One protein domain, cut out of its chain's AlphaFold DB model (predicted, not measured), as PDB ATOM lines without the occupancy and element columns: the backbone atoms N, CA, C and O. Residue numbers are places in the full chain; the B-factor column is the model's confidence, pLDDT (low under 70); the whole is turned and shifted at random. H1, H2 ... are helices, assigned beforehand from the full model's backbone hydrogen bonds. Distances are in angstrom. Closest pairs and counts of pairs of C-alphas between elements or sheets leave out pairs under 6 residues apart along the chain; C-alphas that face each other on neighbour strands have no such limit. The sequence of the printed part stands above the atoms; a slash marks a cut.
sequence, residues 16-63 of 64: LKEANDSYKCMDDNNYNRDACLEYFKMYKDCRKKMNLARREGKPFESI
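AT A GLANCE: This is residues 16 to 63 of the 64 residues of the protein "CHCH domain-containing protein" of Amphimedon queenslandica (UniProt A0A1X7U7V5). A helical hairpin makes a rod: the long helix H2 runs along most of its length, the shorter H1 packs side by side with the first part of H2, and the short H3 folds back onto the last part. The printed part has 48 residues with three named helices, in the order H1, H2, H3, and no named strand; the class is all helix. It is loose, with a radius of gyration of the C-alphas of 12.7 A, and spans 39 by 15 by 11 A.

HOW THE PARTS SIT: H2, residues 37 to 56, touches H1, residues 16 to 28, with residues 39 to 46 alone; the closest C-alphas, of Tyr 39 and Ser 22, are 4.9 A apart. This hairpin runs opposite ways at a shallow tilt of 16 degrees. H2 touches H3, residues 60 to 63, with residues 49 to 53 alone; the closest C-alphas, of Ala 53 and Phe 60, are 5.7 A apart. H1 and H3 are apart. In H1 and H2 every O i to N i+4 pair is within hydrogen-bond range; H3 is too short for one.

IN THESE COORDINATES: H2 measures 28.4 A from C-alpha 37 to C-alpha 56 at (-39.279, 27.718, 43.968). H1 measures 18.2 A from C-alpha 16 at (-48.177, 39.636, 29.296), and H3 5.5 A.

THE WHOLE: The C-alphas farthest apart, of Asn 30 and Gly 57, are 39.3 A apart. The printed part has no cut; the H1 to H2 link is short, the H2 to H3 link tight. Residues 62 to 63 have pLDDT under 70.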
ATOM      1  N   LEU A  16     -47.194  39.012  30.179       89.00
ATOM      2  CA  LEU A  16     -48.177  39.636  29.296       89.00
ATOM      3  C   LEU A  16     -47.554  40.730  28.419       89.00
ATOM      4  O   LEU A  16     -47.931  40.860  27.258       89.00
ATOM      5  N   LYS A  17     -46.581  41.483  28.945       89.50
ATOM      6  CA  LYS A  17     -45.888  42.526  28.181       89.50
ATOM      7  C   LYS A  17     -45.106  41.916  27.016       89.50
ATOM      8  O   LYS A  17     -45.347  42.285  25.875       89.50
ATOM      9  N   GLU A  18     -44.256  40.930  27.278       92.06
ATOM     10  CA  GLU A  18     -43.464  40.247  26.249       92.06
ATOM     11  C   GLU A  18     -44.347  39.512  25.227       92.06
ATOM     12  O   GLU A  18     -44.002  39.432  24.047       92.06
ATOM     13  N   ALA A  19     -45.505  38.998  25.661       90.31
ATOM     14  CA  ALA A  19     -46.505  38.432  24.758       90.31
ATOM     15  C   ALA A  19     -47.077  39.504  23.820       90.31
ATOM     16  O   ALA A  19     -47.087  39.301  22.609       90.31
ATOM     17  N   ASN A  20     -47.505  40.648  24.361       92.00
ATOM     18  CA  ASN A  20     -48.014  41.768  23.568       92.00
ATOM     19  C   ASN A  20     -46.959  42.319  22.607       92.00
ATOM     20  O   ASN A  20     -47.282  42.557  21.450       92.00
ATOM     21  N   ASP A  21     -45.706  42.457  23.046       92.56
ATOM     22  CA  ASP A  21     -44.600  42.909  22.192       92.56
ATOM     23  C   ASP A  21     -44.377  41.927  21.021       92.56
ATOM     24  O   ASP A  21     -44.205  42.345  19.876       92.56
ATOM     25  N   SER A  22     -44.474  40.615  21.276       92.62
ATOM     26  CA  SER A  22     -44.389  39.583  20.230       92.62
ATOM     27  C   SER A  22     -45.553  39.653  19.240       92.62
ATOM     28  O   SER A  22     -45.336  39.568  18.031       92.62
ATOM     29  N   TYR A  23     -46.785  39.815  19.734       92.31
ATOM     30  CA  TYR A  23     -47.969  39.947  18.880       92.31
ATOM     31  C   TYR A  23     -47.932  41.224  18.049       92.31
ATOM     32  O   TYR A  23     -48.244  41.182  16.864       92.31
ATOM     33  N   LYS A  24     -47.495  42.333  18.647       94.88
ATOM     34  CA  LYS A  24     -47.334  43.606  17.953       94.88
ATOM     35  C   LYS A  24     -46.300  43.496  16.836       94.88
ATOM     36  O   LYS A  24     -46.597  43.853  15.708       94.88
ATOM     37  N   CYS A  25     -45.136  42.903  17.115       95.69
ATOM     38  CA  CYS A  25     -44.138  42.660  16.077       95.69
ATOM     39  C   CYS A  25     -44.713  41.831  14.921       95.69
ATOM     40  O   CYS A  25     -44.473  42.155  13.761       95.69
ATOM     41  N   MET A  26     -45.481  40.777  15.216       94.25
ATOM     42  CA  MET A  26     -46.122  39.984  14.168       94.25
ATOM     43  C   MET A  26     -47.096  40.812  13.329       94.25
ATOM     44  O   MET A  26     -47.085  40.667  12.111       94.25
ATOM     45  N   ASP A  27     -47.905  41.666  13.952       95.25
ATOM     46  CA  ASP A  27     -48.845  42.548  13.253       95.25
ATOM     47  C   ASP A  27     -48.108  43.528  12.321       95.25
ATOM     48  O   ASP A  27     -48.373  43.564  11.120       95.25
ATOM     49  N   ASP A  28     -47.077  44.203  12.840       95.75
ATOM     50  CA  ASP A  28     -46.252  45.163  12.094       95.75
ATOM     51  C   ASP A  28     -45.458  44.506  10.941       95.75
ATOM     52  O   ASP A  28     -45.193  45.133   9.915       95.75
ATOM     53  N   ASN A  29     -45.074  43.232  11.080       93.56
ATOM     54  CA  ASN A  29     -44.214  42.521  10.124       93.56
ATOM     55  C   ASN A  29     -44.973  41.540   9.215       93.56
ATOM     56  O   ASN A  29     -44.366  40.605   8.689       93.56
ATOM     57  N   ASN A  30     -46.285  41.711   9.013       93.56
ATOM     58  CA  ASN A  30     -47.106  40.810   8.184       93.56
ATOM     59  C   ASN A  30     -46.968  39.330   8.591       93.56
ATOM     60  O   ASN A  30     -46.897  38.431   7.754       93.56
ATOM     61  N   TYR A  31     -46.900  39.070   9.896       90.50
ATOM     62  CA  TYR A  31     -46.748  37.745  10.499       90.50
ATOM     63  C   TYR A  31     -45.427  37.042  10.140       90.50
ATOM     64  O   TYR A  31     -45.305  35.821  10.299       90.50
ATOM     65  N   ASN A  32     -44.404  37.796   9.719       93.25
ATOM     66  CA  ASN A  32     -43.060  37.274   9.511       93.25
ATOM     67  C   ASN A  32     -42.412  36.900  10.854       93.25
ATOM     68  O   ASN A  32     -41.999  37.750  11.644       93.25
ATOM     69  N   ARG A  33     -42.312  35.594  11.110       90.31
ATOM     70  CA  ARG A  33     -41.795  35.062  12.377       90.31
ATOM     71  C   ARG A  33     -40.301  35.312  12.552       90.31
ATOM     72  O   ARG A  33     -39.873  35.512  13.686       90.31
ATOM     73  N   ASP A  34     -39.537  35.310  11.464       93.62
ATOM     74  CA  ASP A  34     -38.086  35.510  11.498       93.62
ATOM     75  C   ASP A  34     -37.723  36.926  11.953       93.62
ATOM     76  O   ASP A  34     -36.811  37.103  12.761       93.62
ATOM     77  N   ALA A  35     -38.511  37.925  11.546       91.81
ATOM     78  CA  ALA A  35     -38.351  39.309  11.997       91.81
ATOM     79  C   ALA A  35     -38.601  39.479  13.510       91.81
ATOM     80  O   ALA A  35     -38.054  40.384  14.134       91.81
ATOM     81  N   CYS A  36     -39.390  38.585  14.119       95.81
ATOM     82  CA  CYS A  36     -39.827  38.684  15.514       95.81
ATOM     83  C   CYS A  36     -39.155  37.678  16.463       95.81
ATOM     84  O   CYS A  36     -39.588  37.524  17.611       95.81
ATOM     85  N   LEU A  37     -38.095  36.988  16.025       94.44
ATOM     86  CA  LEU A  37     -37.403  35.962  16.819       94.44
ATOM     87  C   LEU A  37     -36.932  36.468  18.184       94.44
ATOM     88  O   LEU A  37     -36.996  35.725  19.167       94.44
ATOM     89  N   GLU A  38     -36.490  37.722  18.260       93.56
ATOM     90  CA  GLU A  38     -36.051  38.332  19.513       93.56
ATOM     91  C   GLU A  38     -37.204  38.459  20.515       93.56
ATOM     92  O   GLU A  38     -37.080  38.001  21.653       93.56
ATOM     93  N   TYR A  39     -38.363  38.959  20.085       93.81
ATOM     94  CA  TYR A  39     -39.551  39.061  20.935       93.81
ATOM     95  C   TYR A  39     -40.019  37.687  21.426       93.81
ATOM     96  O   TYR A  39     -40.265  37.494  22.620       93.81
ATOM     97  N   PHE A  40     -40.022  36.680  20.545       94.00
ATOM     98  CA  PHE A  40     -40.334  35.308  20.948       94.00
ATOM     99  C   PHE A  40     -39.319  34.741  21.939       94.00
ATOM    100  O   PHE A  40     -39.693  33.961  22.820       94.00
ATOM    101  N   LYS A  41     -38.037  35.099  21.812       94.88
ATOM    102  CA  LYS A  41     -36.994  34.697  22.761       94.88
ATOM    103  C   LYS A  41     -37.257  35.308  24.134       94.88
ATOM    104  O   LYS A  41     -37.216  34.565  25.114       94.88
ATOM    105  N   MET A  42     -37.604  36.593  24.201       92.44
ATOM    106  CA  MET A  42     -37.959  37.271  25.456       92.44
ATOM    107  C   MET A  42     -39.197  36.645  26.106       92.44
ATOM    108  O   MET A  42     -39.164  36.292  27.284       92.44
ATOM    109  N   TYR A  43     -40.256  36.382  25.332       92.50
ATOM    110  CA  TYR A  43     -41.449  35.702  25.842       92.50
ATOM    111  C   TYR A  43     -41.138  34.293  26.379       92.50
ATOM    112  O   TYR A  43     -41.594  33.909  27.463       92.50
ATOM    113  N   LYS A  44     -40.324  33.512  25.654       93.19
ATOM    114  CA  LYS A  44     -39.880  32.177  26.095       93.19
ATOM    115  C   LYS A  44     -39.049  32.247  27.375       93.19
ATOM    116  O   LYS A  44     -39.216  31.382  28.234       93.19
ATOM    117  N   ASP A  45     -38.169  33.235  27.503       93.44
ATOM    118  CA  ASP A  45     -37.366  33.445  28.709       93.44
ATOM    119  C   ASP A  45     -38.248  33.776  29.917       93.44
ATOM    120  O   ASP A  45     -38.186  33.087  30.937       93.44
ATOM    121  N   CYS A  46     -39.183  34.715  29.758       92.38
ATOM    122  CA  CYS A  46     -40.148  35.045  30.799       92.38
ATOM    123  C   CYS A  46     -40.941  33.812  31.255       92.38
ATOM    124  O   CYS A  46     -41.058  33.529  32.449       92.38
ATOM    125  N   ARG A  47     -41.431  32.997  30.312       90.38
ATOM    126  CA  ARG A  47     -42.155  31.753  30.630       90.38
ATOM    127  C   ARG A  47     -41.291  30.756  31.404       90.38
ATOM    128  O   ARG A  47     -41.806  30.080  32.298       90.38
ATOM    129  N   LYS A  48     -39.993  30.659  31.099       92.00
ATOM    130  CA  LYS A  48     -39.049  29.830  31.868       92.00
ATOM    131  C   LYS A  48     -38.886  30.356  33.289       92.00
ATOM    132  O   LYS A  48     -39.021  29.566  34.223       92.00
ATOM    133  N   LYS A  49     -38.679  31.664  33.457       91.25
ATOM    134  CA  LYS A  49     -38.587  32.319  34.772       91.25
ATOM    135  C   LYS A  49     -39.853  32.103  35.595       91.25
ATOM    136  O   LYS A  49     -39.763  31.717  36.751       91.25
ATOM    137  N   MET A  50     -41.031  32.229  34.988       87.81
ATOM    138  CA  MET A  50     -42.319  31.971  35.641       87.81
ATOM    139  C   MET A  50     -42.459  30.518  36.105       87.81
ATOM    140  O   MET A  50     -42.909  30.255  37.219       87.81
ATOM    141  N   ASN A  51     -42.038  29.559  35.279       89.50
ATOM    142  CA  ASN A  51     -42.029  28.151  35.667       89.50
ATOM    143  C   ASN A  51     -41.032  27.866  36.795       89.50
ATOM    144  O   ASN A  51     -41.340  27.060  37.671       89.50
ATOM    145  N   LEU A  52     -39.865  28.515  36.782       90.31
ATOM    146  CA  LEU A  52     -38.872  28.415  37.850       90.31
ATOM    147  C   LEU A  52     -39.407  29.019  39.154       90.31
ATOM    148  O   LEU A  52     -39.395  28.342  40.173       90.31
ATOM    149  N   ALA A  53     -39.972  30.224  39.102       88.00
ATOM    150  CA  ALA A  53     -40.624  30.894  40.226       88.00
ATOM    151  C   ALA A  53     -41.665  29.986  40.894       88.00
ATOM    152  O   ALA A  53     -41.659  29.807  42.108       88.00
ATOM    153  N   ARG A  54     -42.501  29.325  40.080       86.19
ATOM    154  CA  ARG A  54     -43.522  28.384  40.553       86.19
ATOM    155  C   ARG A  54     -42.932  27.141  41.223       86.19
ATOM    156  O   ARG A  54     -43.543  26.629  42.152       86.19
ATOM    157  N   ARG A  55     -41.781  26.648  40.754       89.38
ATOM    158  CA  ARG A  55     -41.062  25.525  41.385       89.38
ATOM    159  C   ARG A  55     -40.448  25.932  42.721       89.38
ATOM    160  O   ARG A  55     -40.504  25.166  43.668       89.38
ATOM    161  N   GLU A  56     -39.917  27.146  42.783       88.62
ATOM    162  CA  GLU A  56     -39.279  27.718  43.968       88.62
ATOM    163  C   GLU A  56     -40.283  28.279  44.989       88.62
ATOM    164  O   GLU A  56     -39.891  28.671  46.084       88.62
ATOM    165  N   GLY A  57     -41.567  28.387  44.626       84.75
ATOM    166  CA  GLY A  57     -42.580  29.073  45.432       84.75
ATOM    167  C   GLY A  57     -42.347  30.585  45.566       84.75
ATOM    168  O   GLY A  57     -42.880  31.207  46.482       84.75
ATOM    169  N   LYS A  58     -41.544  31.185  44.679       81.94
ATOM    170  CA  LYS A  58     -41.164  32.605  44.723       81.94
ATOM    171  C   LYS A  58     -42.080  33.449  43.828       81.94
ATOM    172  O   LYS A  58     -42.507  32.972  42.773       81.94
ATOM    173  N   PRO A  59     -42.372  34.709  44.199       79.06
ATOM    174  CA  PRO A  59     -43.077  35.626  43.314       79.06
ATOM    175  C   PRO A  59     -42.208  35.956  42.092       79.06
ATOM    176  O   PRO A  59     -40.990  36.089  42.195       79.06
ATOM    177  N   PHE A  60     -42.845  36.093  40.926       76.06
ATOM    178  CA  PHE A  60     -42.148  36.356  39.662       76.06
ATOM    179  C   PHE A  60     -41.301  37.638  39.699       76.06
ATOM    180  O   PHE A  60     -40.225  37.672  39.109       76.06
ATOM    181  N   GLU A  61     -41.757  38.654  40.438       73.06
ATOM    182  CA  GLU A  61     -41.055  39.930  40.616       73.06
ATOM    183  C   GLU A  61     -39.627  39.756  41.166       73.06
ATOM    184  O   GLU A  61     -38.751  40.556  40.870       73.06
ATOM    185  N   SER A  62     -39.349  38.683  41.918       62.09
ATOM    186  CA  SER A  62     -38.014  38.416  42.471       62.09
ATOM    187  C   SER A  62     -37.023  37.803  41.471       62.09
ATOM    188  O   SER A  62     -35.879  37.551  41.835       62.09
ATOM    189  N   ILE A  63     -37.459  37.494  40.245       66.75
ATOM    190  CA  ILE A  63     -36.650  36.848  39.187       66.75
ATOM    191  C   ILE A  63     -36.628  37.716  37.906       66.75
ATOM    192  O   ILE A  63     -36.029  37.339  36.892       66.75
TER     193      ILE A  63